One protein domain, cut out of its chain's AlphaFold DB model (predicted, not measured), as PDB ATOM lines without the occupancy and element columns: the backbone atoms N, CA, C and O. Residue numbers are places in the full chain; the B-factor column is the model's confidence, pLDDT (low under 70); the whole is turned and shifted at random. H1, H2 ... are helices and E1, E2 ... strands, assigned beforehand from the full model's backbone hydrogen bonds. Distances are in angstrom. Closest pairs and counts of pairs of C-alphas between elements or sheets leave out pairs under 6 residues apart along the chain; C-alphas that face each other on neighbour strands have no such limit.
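AT A GLANCE: This is residues 3 to 82 of the 227 residues of the protein "Host specificity protein" of Pseudomonas sp. p99-361 (UniProt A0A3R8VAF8). A small three-stranded head of short strands and long loops sits at one end of two long helices, H1 and H2, which run side by side in opposite directions. The 80 printed residues run H1, E1, E2, E3, H2; the sheet, order E1, E2, E3, is antiparallel, and the class is mixed. The whole is a rod of 45 by 21 by 20 A, only just loose, close to compact, with a radius of gyration of the C-alphas of 14.3 A.

HOW THE PARTS SIT: E1, residues 36 to 38, E2, residues 44 to 47, and E3, residues 63 to 65, form a meander, each strand the antiparallel neighbour of the one before. N 37 and O 45 are 3.0 A apart, N 46 and O 64 2.9 A, both within hydrogen-bond range. H1, residues 3 to 21, only grazes the sheet with residues 16 to 21; H2, residues 67 to 82, only grazes it with 67 to 70. With residues 6 to 13 alone, H1 touches H2, at a shallow tilt of 16 degrees, opposite ways; the closest C-alphas, of Lys 6 and Ser 81, are 7.3 A apart. In H1 and H2 every O i to N i+4 pair is within hydrogen-bond range.

IN THESE COORDINATES: E2 spans 10.3 A, E1 7.0 A and E3 6.8 A. H1 runs 27.7 A from C-alpha 3 at (-1.265, 12.085, -58.219), and H2 23.0 A to C-alpha 82 at (2.532, 1.402, -56.073).

THE WHOLE: The C-alphas farthest apart, of Asp 28 and Lys 82, are 45.5 A apart. The printed part has no cut. The links H1 to E1 and E2 to E3 are long. Sixteen residues, within 3 to 22, have pLDDT under 70.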
ATOM      1  N   SER A   3      -1.995  11.107 -59.027       62.41
ATOM      2  CA  SER A   3      -1.265  12.085 -58.219       62.41
ATOM      3  C   SER A   3      -2.211  12.937 -57.373       62.41
ATOM      4  O   SER A   3      -1.921  13.215 -56.211       62.41
ATOM      5  N   ALA A   4      -3.375  13.289 -57.927       68.69
ATOM      6  CA  ALA A   4      -4.406  14.039 -57.218       68.69
ATOM      7  C   ALA A   4      -5.072  13.194 -56.120       68.69
ATOM      8  O   ALA A   4      -5.220  13.663 -54.995       68.69
ATOM      9  N   ALA A   5      -5.389  11.926 -56.408       62.78
ATOM     10  CA  ALA A   5      -5.949  10.999 -55.419       62.78
ATOM     11  C   ALA A   5      -4.969  10.715 -54.265       62.78
ATOM     12  O   ALA A   5      -5.366  10.625 -53.105       62.78
ATOM     13  N   LYS A   6      -3.666  10.639 -54.565       65.62
ATOM     14  CA  LYS A   6      -2.601  10.511 -53.562       65.62
ATOM     15  C   LYS A   6      -2.521  11.733 -52.645       65.62
ATOM     16  O   LYS A   6      -2.417  11.567 -51.431       65.62
ATOM     17  N   ALA A   7      -2.541  12.935 -53.218       71.75
ATOM     18  CA  ALA A   7      -2.480  14.176 -52.451       71.75
ATOM     19  C   ALA A   7      -3.721  14.349 -51.557       71.75
ATOM     20  O   ALA A   7      -3.589  14.682 -50.381       71.75
ATOM     21  N   ASP A   8      -4.906  14.046 -52.089       71.88
ATOM     22  CA  ASP A   8      -6.168  14.089 -51.347       71.88
ATOM     23  C   ASP A   8      -6.166  13.110 -50.163       71.88
ATOM     24  O   ASP A   8      -6.460  13.485 -49.027       71.88
ATOM     25  N   LEU A   9      -5.708  11.875 -50.378       69.31
ATOM     26  CA  LEU A   9      -5.599  10.894 -49.304       69.31
ATOM     27  C   LEU A   9      -4.586  11.320 -48.225       69.31
ATOM     28  O   LEU A   9      -4.882  11.224 -47.034       69.31
ATOM     29  N   GLN A  10      -3.417  11.845 -48.607       69.62
ATOM     30  CA  GLN A  10      -2.439  12.385 -47.651       69.62
ATOM     31  C   GLN A  10      -3.030  13.515 -46.797       69.62
ATOM     32  O   GLN A  10      -2.797  13.564 -45.586       69.62
ATOM     33  N   GLN A  11      -3.842  14.379 -47.405       75.56
ATOM     34  CA  GLN A  11      -4.523  15.458 -46.699       75.56
ATOM     35  C   GLN A  11      -5.589  14.930 -45.729       75.56
ATOM     36  O   GLN A  11      -5.645  15.367 -44.578       75.56
ATOM     37  N   GLN A  12      -6.406  13.960 -46.148       69.50
ATOM     38  CA  GLN A  12      -7.419  13.341 -45.285       69.50
ATOM     39  C   GLN A  12      -6.787  12.669 -44.054       69.50
ATOM     40  O   GLN A  12      -7.307  12.782 -42.945       69.50
ATOM     41  N   ILE A  13      -5.616  12.052 -44.215       66.06
ATOM     42  CA  ILE A  13      -4.858  11.420 -43.125       66.06
ATOM     43  C   ILE A  13      -4.338  12.445 -42.115       66.06
ATOM     44  O   ILE A  13      -4.460  12.245 -40.900       66.06
ATOM     45  N   ALA A  14      -3.760  13.543 -42.605       68.75
ATOM     46  CA  ALA A  14      -3.288  14.628 -41.752       68.75
ATOM     47  C   ALA A  14      -4.447  15.219 -40.932       68.75
ATOM     48  O   ALA A  14      -4.308  15.442 -39.728       68.75
ATOM     49  N   ASN A  15      -5.618  15.366 -41.558       70.06
ATOM     50  CA  ASN A  15      -6.822  15.882 -40.911       70.06
ATOM     51  C   ASN A  15      -7.338  14.948 -39.802       70.06
ATOM     52  O   ASN A  15      -7.680  15.419 -38.718       70.06
ATOM     53  N   VAL A  16      -7.352  13.629 -40.026       69.19
ATOM     54  CA  VAL A  16      -7.764  12.650 -39.001       69.19
ATOM     55  C   VAL A  16      -6.782  12.620 -37.825       69.19
ATOM     56  O   VAL A  16      -7.205  12.549 -36.670       69.19
ATOM     57  N   SER A  17      -5.481  12.734 -38.096       63.59
ATOM     58  CA  SER A  17      -4.439  12.773 -37.058       63.59
ATOM     59  C   SER A  17      -4.535  14.041 -36.199       63.59
ATOM     60  O   SER A  17      -4.453  13.974 -34.972       63.59
ATOM     61  N   ALA A  18      -4.781  15.192 -36.830       67.12
ATOM     62  CA  ALA A  18      -5.008  16.457 -36.137       67.12
ATOM     63  C   ALA A  18      -6.287  16.426 -35.281       67.12
ATOM     64  O   ALA A  18      -6.279  16.873 -34.132       67.12
ATOM     65  N   LEU A  19      -7.370  15.836 -35.801       67.62
ATOM     66  CA  LEU A  19      -8.621  15.666 -35.063       67.62
ATOM     67  C   LEU A  19      -8.435  14.760 -33.836       67.62
ATOM     68  O   LEU A  19      -8.925  15.091 -32.756       67.62
ATOM     69  N   ALA A  20      -7.685  13.664 -33.972       62.34
ATOM     70  CA  ALA A  20      -7.401  12.747 -32.871       62.34
ATOM     71  C   ALA A  20      -6.662  13.429 -31.704       62.34
ATOM     72  O   ALA A  20      -7.030  13.229 -30.549       62.34
ATOM     73  N   GLY A  21      -5.685  14.297 -31.988       63.09
ATOM     74  CA  GLY A  21      -4.956  15.050 -30.958       63.09
ATOM     75  C   GLY A  21      -5.794  16.101 -30.213       63.09
ATOM     76  O   GLY A  21      -5.426  16.515 -29.117       63.09
ATOM     77  N   SER A  22      -6.932  16.519 -30.776       67.38
ATOM     78  CA  SER A  22      -7.771  17.602 -30.233       67.38
ATOM     79  C   SER A  22      -8.859  17.150 -29.246       67.38
ATOM     80  O   SER A  22      -9.516  17.991 -28.629       67.38
ATOM     81  N   LEU A  23      -9.069  15.837 -29.074       80.25
ATOM     82  CA  LEU A  23     -10.192  15.279 -28.305       80.25
ATOM     83  C   LEU A  23      -9.753  14.162 -27.334       80.25
ATOM     84  O   LEU A  23     -10.180  13.017 -27.499       80.25
ATOM     85  N   PRO A  24      -8.939  14.450 -26.298       87.38
ATOM     86  CA  PRO A  24      -8.625  13.464 -25.264       87.38
ATOM     87  C   PRO A  24      -9.895  12.950 -24.576       87.38
ATOM     88  O   PRO A  24     -10.850  13.702 -24.356       87.38
ATOM     89  N   TYR A  25      -9.916  11.660 -24.224       91.38
ATOM     90  CA  TYR A  25     -11.001  11.102 -23.424       91.38
ATOM     91  C   TYR A  25     -11.144  11.847 -22.088       91.38
ATOM     92  O   TYR A  25     -10.173  12.103 -21.375       91.38
ATOM     93  N   ARG A  26     -12.389  12.170 -21.736       90.81
ATOM     94  CA  ARG A  26     -12.771  12.903 -20.533       90.81
ATOM     95  C   ARG A  26     -13.731  12.065 -19.704       90.81
ATOM     96  O   ARG A  26     -14.868  11.837 -20.105       90.81
ATOM     97  N   LYS A  27     -13.285  11.638 -18.519       90.94
ATOM     98  CA  LYS A  27     -14.073  10.783 -17.609       90.94
ATOM     99  C   LYS A  27     -15.366  11.433 -17.099       90.94
ATOM    100  O   LYS A  27     -16.296  10.725 -16.727       90.94
ATOM    101  N   ASP A  28     -15.400  12.763 -17.077       91.31
ATOM    102  CA  ASP A  28     -16.499  13.615 -16.618       91.31
ATOM    103  C   ASP A  28     -17.503  13.968 -17.729       91.31
ATOM    104  O   ASP A  28     -18.469  14.688 -17.483       91.31
ATOM    105  N   LYS A  29     -17.299  13.459 -18.949       88.00
ATOM    106  CA  LYS A  29     -18.150  13.727 -20.107       88.00
ATOM    107  C   LYS A  29     -18.875  12.456 -20.552       88.00
ATOM    108  O   LYS A  29     -18.252  11.423 -20.772       88.00
ATOM    109  N   GLY A  30     -20.194  12.550 -20.719       87.69
ATOM    110  CA  GLY A  30     -20.961  11.553 -21.465       87.69
ATOM    111  C   GLY A  30     -20.776  11.778 -22.964       87.69
ATOM    112  O   GLY A  30     -20.776  12.928 -23.411       87.69
ATOM    113  N   TYR A  31     -20.610  10.703 -23.733       92.25
ATOM    114  CA  TYR A  31     -20.442  10.801 -25.185       92.25
ATOM    115  C   TYR A  31     -21.694  10.305 -25.898       92.25
ATOM    116  O   TYR A  31     -22.193   9.222 -25.605       92.25
ATOM    117  N   SER A  32     -22.208  11.082 -26.845       92.75
ATOM    118  CA  SER A  32     -23.287  10.628 -27.731       92.75
ATOM    119  C   SER A  32     -22.740   9.675 -28.796       92.75
ATOM    120  O   SER A  32     -21.551   9.714 -29.112       92.75
ATOM    121  N   VAL A  33     -23.611   8.849 -29.384       90.69
ATOM    122  CA  VAL A  33     -23.256   7.998 -30.534       90.69
ATOM    123  C   VAL A  33     -22.519   8.800 -31.615       90.69
ATOM    124  O   VAL A  33     -22.861   9.949 -31.894       90.69
ATOM    125  N   GLY A  34     -21.476   8.212 -32.194       85.19
ATOM    126  CA  GLY A  34     -20.652   8.836 -33.225       85.19
ATOM    127  C   GLY A  34     -19.619   9.846 -32.716       85.19
ATOM    128  O   GLY A  34     -18.738  10.224 -33.488       85.19
ATOM    129  N   GLN A  35     -19.662  10.270 -31.446       89.12
ATOM    130  CA  GLN A  35     -18.621  11.139 -30.894       89.12
ATOM    131  C   GLN A  35     -17.308  10.382 -30.708       89.12
ATOM    132  O   GLN A  35     -17.299   9.208 -30.335       89.12
ATOM    133  N   SER A  36     -16.199  11.082 -30.937       88.44
ATOM    134  CA  SER A  36     -14.862  10.504 -30.864       88.44
ATOM    135  C   SER A  36     -14.125  10.902 -29.589       88.44
ATOM    136  O   SER A  36     -14.347  11.983 -29.033       88.44
ATOM    137  N   ALA A  37     -13.222  10.033 -29.149       89.31
ATOM    138  CA  ALA A  37     -12.281  10.304 -28.073       89.31
ATOM    139  C   ALA A  37     -10.944   9.607 -28.345       89.31
ATOM    140  O   ALA A  37     -10.912   8.477 -28.838       89.31
ATOM    141  N   LEU A  38      -9.848  10.272 -27.997       89.06
ATOM    142  CA  LEU A  38      -8.517   9.683 -27.963       89.06
ATOM    143  C   LEU A  38      -8.365   8.895 -26.660       89.06
ATOM    144  O   LEU A  38      -8.450   9.465 -25.566       89.06
ATOM    145  N   GLY A  39      -8.179   7.585 -26.787       88.38
ATOM    146  CA  GLY A  39      -7.891   6.706 -25.663       88.38
ATOM    147  C   GLY A  39      -6.498   6.945 -25.087       88.38
ATOM    148  O   GLY A  39      -5.631   7.551 -25.717       88.38
ATOM    149  N   SER A  40      -6.262   6.448 -23.874       86.00
ATOM    150  CA  SER A  40      -4.944   6.520 -23.225       86.00
ATOM    151  C   SER A  40      -3.872   5.685 -23.935       86.00
ATOM    152  O   SER A  40      -2.686   5.875 -23.694       86.00
ATOM    153  N   ASP A  41      -4.288   4.766 -24.804       84.81
ATOM    154  CA  ASP A  41      -3.451   3.980 -25.714       84.81
ATOM    155  C   ASP A  41      -3.053   4.752 -26.988       84.81
ATOM    156  O   ASP A  41      -2.387   4.199 -27.862       84.81
ATOM    157  N   GLY A  42      -3.464   6.020 -27.110       81.81
ATOM    158  CA  GLY A  42      -3.158   6.878 -28.252       81.81
ATOM    159  C   GLY A  42      -3.996   6.584 -29.496       81.81
ATOM    160  O   GLY A  42      -3.710   7.129 -30.561       81.81
ATOM    161  N   LYS A  43      -5.031   5.742 -29.390       85.19
ATOM    162  CA  LYS A  43      -5.907   5.410 -30.515       85.19
ATOM    163  C   LYS A  43      -7.182   6.239 -30.506       85.19
ATOM    164  O   LYS A  43      -7.716   6.596 -29.456       85.19
ATOM    165  N   LEU A  44      -7.686   6.526 -31.701       87.00
ATOM    166  CA  LEU A  44      -8.960   7.209 -31.869       87.00
ATOM    167  C   LEU A  44     -10.098   6.191 -31.807       87.00
ATOM    168  O   LEU A  44     -10.133   5.248 -32.598       87.00
ATOM    169  N   TYR A  45     -11.045   6.419 -30.905       89.56
ATOM    170  CA  TYR A  45     -12.246   5.608 -30.774       89.56
ATOM    171  C   TYR A  45     -13.494   6.420 -31.093       89.56
ATOM    172  O   TYR A  45     -13.546   7.615 -30.809       89.56
ATOM    173  N   GLN A  46     -14.515   5.756 -31.632       90.94
ATOM    174  CA  GLN A  46     -15.840   6.328 -31.864       90.94
ATOM    175  C   GLN A  46     -16.896   5.619 -31.014       90.94
ATOM    176  O   GLN A  46     -16.894   4.391 -30.903       90.94
ATOM    177  N   ALA A  47     -17.793   6.394 -30.409       92.31
ATOM    178  CA  ALA A  47     -18.887   5.887 -29.598       92.31
ATOM    179  C   ALA A  47     -19.908   5.122 -30.460       92.31
ATOM    180  O   ALA A  47     -20.532   5.696 -31.351       92.31
ATOM    181  N   LEU A  48     -20.125   3.837 -30.175       91.69
ATOM    182  CA  LEU A  48     -21.111   2.980 -30.855       91.69
ATOM    183  C   LEU A  48     -22.552   3.281 -30.422       91.69
ATOM    184  O   LEU A  48     -23.507   3.024 -31.149       91.69
ATOM    185  N   LYS A  49     -22.701   3.818 -29.212       91.94
ATOM    186  CA  LYS A  49     -23.950   4.257 -28.583       91.94
ATOM    187  C   LYS A  49     -23.613   5.269 -27.494       91.94
ATOM    188  O   LYS A  49     -22.438   5.523 -27.241       91.94
ATOM    189  N   THR A  50     -24.622   5.830 -26.839       94.44
ATOM    190  CA  THR A  50     -24.413   6.744 -25.710       94.44
ATOM    191  C   THR A  50     -23.507   6.108 -24.652       94.44
ATOM    192  O   THR A  50     -23.825   5.047 -24.116       94.44
ATOM    193  N   VAL A  51     -22.378   6.757 -24.371       93.56
ATOM    194  CA  VAL A  51     -21.343   6.322 -23.432       93.56
ATOM    195  C   VAL A  51     -21.588   6.995 -22.080       93.56
ATOM    196  O   VAL A  51     -21.532   8.229 -22.002       93.56
ATOM    197  N   PRO A  52     -21.858   6.224 -21.013       93.12
ATOM    198  CA  PRO A  52     -21.982   6.757 -19.662       93.12
ATOM    199  C   PRO A  52     -20.680   7.392 -19.164       93.12
ATOM    200  O   PRO A  52     -19.589   7.084 -19.651       93.12
ATOM    201  N   LEU A  53     -20.795   8.229 -18.131       92.44
ATOM    202  CA  LEU A  53     -19.637   8.764 -17.413       92.44
ATOM    203  C   LEU A  53     -18.696   7.634 -16.979       92.44
ATOM    204  O   LEU A  53     -19.137   6.532 -16.648       92.44
ATOM    205  N   ASN A  54     -17.395   7.925 -16.955       91.81
ATOM    206  CA  ASN A  54     -16.361   6.998 -16.498       91.81
ATOM    207  C   ASN A  54     -16.300   5.645 -17.250       91.81
ATOM    208  O   ASN A  54     -15.917   4.632 -16.669       91.81
ATOM    209  N   THR A  55     -16.637   5.622 -18.545       94.00
ATOM    210  CA  THR A  55     -16.501   4.438 -19.417       94.00
ATOM    211  C   THR A  55     -15.385   4.655 -20.456       94.00
ATOM    212  O   THR A  55     -15.676   5.021 -21.601       94.00
ATOM    213  N   PRO A  56     -14.100   4.486 -20.082       92.12
ATOM    214  CA  PRO A  56     -12.981   4.786 -20.971       92.12
ATOM    215  C   PRO A  56     -12.894   3.802 -22.150       92.12
ATOM    216  O   PRO A  56     -13.199   2.618 -21.983       92.12
ATOM    217  N   PRO A  57     -12.452   4.250 -23.338       90.31
ATOM    218  CA  PRO A  57     -11.962   3.336 -24.360       90.31
ATOM    219  C   PRO A  57     -10.662   2.642 -23.885       90.31
ATOM    220  O   PRO A  57      -9.866   3.282 -23.193       90.31
ATOM    221  N   PRO A  58     -10.411   1.367 -24.249       90.69
ATOM    222  CA  PRO A  58     -11.255   0.498 -25.067       90.69
ATOM    223  C   PRO A  58     -12.306  -0.255 -24.230       90.69
ATOM    224  O   PRO A  58     -12.012  -1.250 -23.573       90.69
ATOM    225  N   ASN A  59     -13.569   0.165 -24.318       93.81
ATOM    226  CA  ASN A  59     -14.710  -0.652 -23.913       93.81
ATOM    227  C   ASN A  59     -15.511  -0.987 -25.173       93.81
ATOM    228  O   ASN A  59     -16.245  -0.139 -25.668       93.81
ATOM    229  N   THR A  60     -15.381  -2.211 -25.686       93.06
ATOM    230  CA  THR A  60     -15.952  -2.646 -26.977       93.06
ATOM    231  C   THR A  60     -17.479  -2.619 -27.031       93.06
ATOM    232  O   THR A  60     -18.057  -2.637 -28.112       93.06
ATOM    233  N   THR A  61     -18.153  -2.533 -25.879       95.38
ATOM    234  CA  THR A  61     -19.606  -2.324 -25.838       95.38
ATOM    235  C   THR A  61     -19.974  -0.904 -26.268       95.38
ATOM    236  O   THR A  61     -21.052  -0.693 -26.816       95.38
ATOM    237  N   TYR A  62     -19.103   0.073 -26.009       93.69
ATOM    238  CA  TYR A  62     -19.379   1.499 -26.192       93.69
ATOM    239  C   TYR A  62     -18.478   2.172 -27.228       93.69
ATOM    240  O   TYR A  62     -18.875   3.199 -27.761       93.69
ATOM    241  N   TRP A  63     -17.315   1.604 -27.542       93.44
ATOM    242  CA  TRP A  63     -16.272   2.215 -28.359       93.44
ATOM    243  C   TRP A  63     -15.766   1.253 -29.437       93.44
ATOM    244  O   TRP A  63     -15.515   0.082 -29.157       93.44
ATOM    245  N   THR A  64     -15.542   1.767 -30.645       92.62
ATOM    246  CA  THR A  64     -14.831   1.068 -31.728       92.62
ATOM    247  C   THR A  64     -13.555   1.812 -32.104       92.62
ATOM    248  O   THR A  64     -13.560   3.042 -32.154       92.62
ATOM    249  N   ASP A  65     -12.465   1.082 -32.350       89.69
ATOM    250  CA  ASP A  65     -11.176   1.634 -32.791       89.69
ATOM    251  C   ASP A  65     -11.293   2.078 -34.255       89.69
ATOM    252  O   ASP A  65     -11.367   1.257 -35.169       89.69
ATOM    253  N   VAL A  66     -11.342   3.389 -34.474       83.94
ATOM    254  CA  VAL A  66     -11.361   3.982 -35.819       83.94
ATOM    255  C   VAL A  66      -9.961   4.393 -36.274       83.94
ATOM    256  O   VAL A  66      -9.727   4.546 -37.470       83.94
ATOM    257  N   GLY A  67      -9.000   4.504 -35.350       77.62
ATOM    258  CA  GLY A  67      -7.601   4.793 -35.664       77.62
ATOM    259  C   GLY A  67      -6.929   3.658 -36.440       77.62
ATOM    260  O   GLY A  67      -6.246   3.903 -37.434       77.62
ATOM    261  N   GLN A  68      -7.176   2.403 -36.058       80.00
ATOM    262  CA  GLN A  68      -6.625   1.243 -36.764       80.00
ATOM    263  C   GLN A  68      -7.193   1.090 -38.182       80.00
ATOM    264  O   GLN A  68      -6.462   0.707 -39.098       80.00
ATOM    265  N   ALA A  69      -8.473   1.412 -38.386       77.81
ATOM    266  CA  ALA A  69      -9.092   1.408 -39.710       77.81
ATOM    267  C   ALA A  69      -8.430   2.434 -40.647       77.81
ATOM    268  O   ALA A  69      -8.147   2.119 -41.802       77.81
ATOM    269  N   VAL A  70      -8.098   3.621 -40.126       76.62
ATOM    270  CA  VAL A  70      -7.376   4.674 -40.857       76.62
ATOM    271  C   VAL A  70      -5.969   4.207 -41.236       76.62
ATOM    272  O   VAL A  70      -5.579   4.312 -42.395       76.62
ATOM    273  N   VAL A  71      -5.220   3.608 -40.306       75.56
ATOM    274  CA  VAL A  71      -3.882   3.055 -40.599       75.56
ATOM    275  C   VAL A  71      -3.941   1.974 -41.688       75.56
ATOM    276  O   VAL A  71      -3.124   1.979 -42.611       75.56
ATOM    277  N   THR A  72      -4.922   1.071 -41.628       81.88
ATOM    278  CA  THR A  72      -5.123   0.030 -42.651       81.88
ATOM    279  C   THR A  72      -5.473   0.629 -44.015       81.88
ATOM    280  O   THR A  72      -4.905   0.215 -45.029       81.88
ATOM    281  N   ALA A  73      -6.357   1.632 -44.056       77.44
ATOM    282  CA  ALA A  73      -6.699   2.351 -45.282       77.44
ATOM    283  C   ALA A  73      -5.466   3.033 -45.906       77.44
ATOM    284  O   ALA A  73      -5.276   2.967 -47.121       77.44
ATOM    285  N   ASN A  74      -4.566   3.582 -45.084       73.69
ATOM    286  CA  ASN A  74      -3.317   4.202 -45.544       73.69
ATOM    287  C   ASN A  74      -2.375   3.185 -46.187       73.69
ATOM    288  O   ASN A  74      -1.819   3.433 -47.258       73.69
ATOM    289  N   GLY A  75      -2.221   2.020 -45.551       80.06
ATOM    290  CA  GLY A  75      -1.441   0.917 -46.108       80.06
ATOM    291  C   GLY A  75      -2.000   0.440 -47.452       80.06
ATOM    292  O   GLY A  75      -1.235   0.185 -48.384       80.06
ATOM    293  N   MET A  76      -3.330   0.377 -47.580       84.81
ATOM    294  CA  MET A  76      -3.999   0.021 -48.834       84.81
ATOM    295  C   MET A  76      -3.772   1.073 -49.919       84.81
ATOM    296  O   MET A  76      -3.404   0.726 -51.036       84.81
ATOM    297  N   ALA A  77      -3.923   2.357 -49.608       79.19
ATOM    298  CA  ALA A  77      -3.735   3.416 -50.591       79.19
ATOM    299  C   ALA A  77      -2.276   3.529 -51.069       79.19
ATOM    300  O   ALA A  77      -2.026   3.722 -52.258       79.19
ATOM    301  N   ALA A  78      -1.299   3.320 -50.180       79.75
ATOM    302  CA  ALA A  78       0.110   3.232 -50.567       79.75
ATOM    303  C   ALA A  78       0.371   2.047 -51.516       79.75
ATOM    304  O   ALA A  78       1.089   2.182 -52.509       79.75
ATOM    305  N   ARG A  79      -0.249   0.889 -51.242       85.81
ATOM    306  CA  ARG A  79      -0.203  -0.290 -52.122       85.81
ATOM    307  C   ARG A  79      -0.849  -0.014 -53.480       85.81
ATOM    308  O   ARG A  79      -0.258  -0.385 -54.487       85.81
ATOM    309  N   VAL A  80      -2.009   0.647 -53.510       85.94
ATOM    310  CA  VAL A  80      -2.700   1.048 -54.749       85.94
ATOM    311  C   VAL A  80      -1.814   1.976 -55.574       85.94
ATOM    312  O   VAL A  80      -1.548   1.671 -56.730       85.94
ATOM    313  N   SER A  81      -1.232   3.010 -54.959       81.69
ATOM    314  CA  SER A  81      -0.323   3.935 -55.647       81.69
ATOM    315  C   SER A  81       0.896   3.227 -56.250       81.69
ATOM    316  O   SER A  81       1.324   3.538 -57.367       81.69
ATOM    317  N   LYS A  82       1.449   2.233 -55.539       87.19
ATOM    318  CA  LYS A  82       2.532   1.402 -56.073       87.19
ATOM    319  C   LYS A  82       2.064   0.570 -57.268       87.19
ATOM    320  O   LYS A  82       2.751   0.553 -58.283       87.19
TER     321      LYS A  82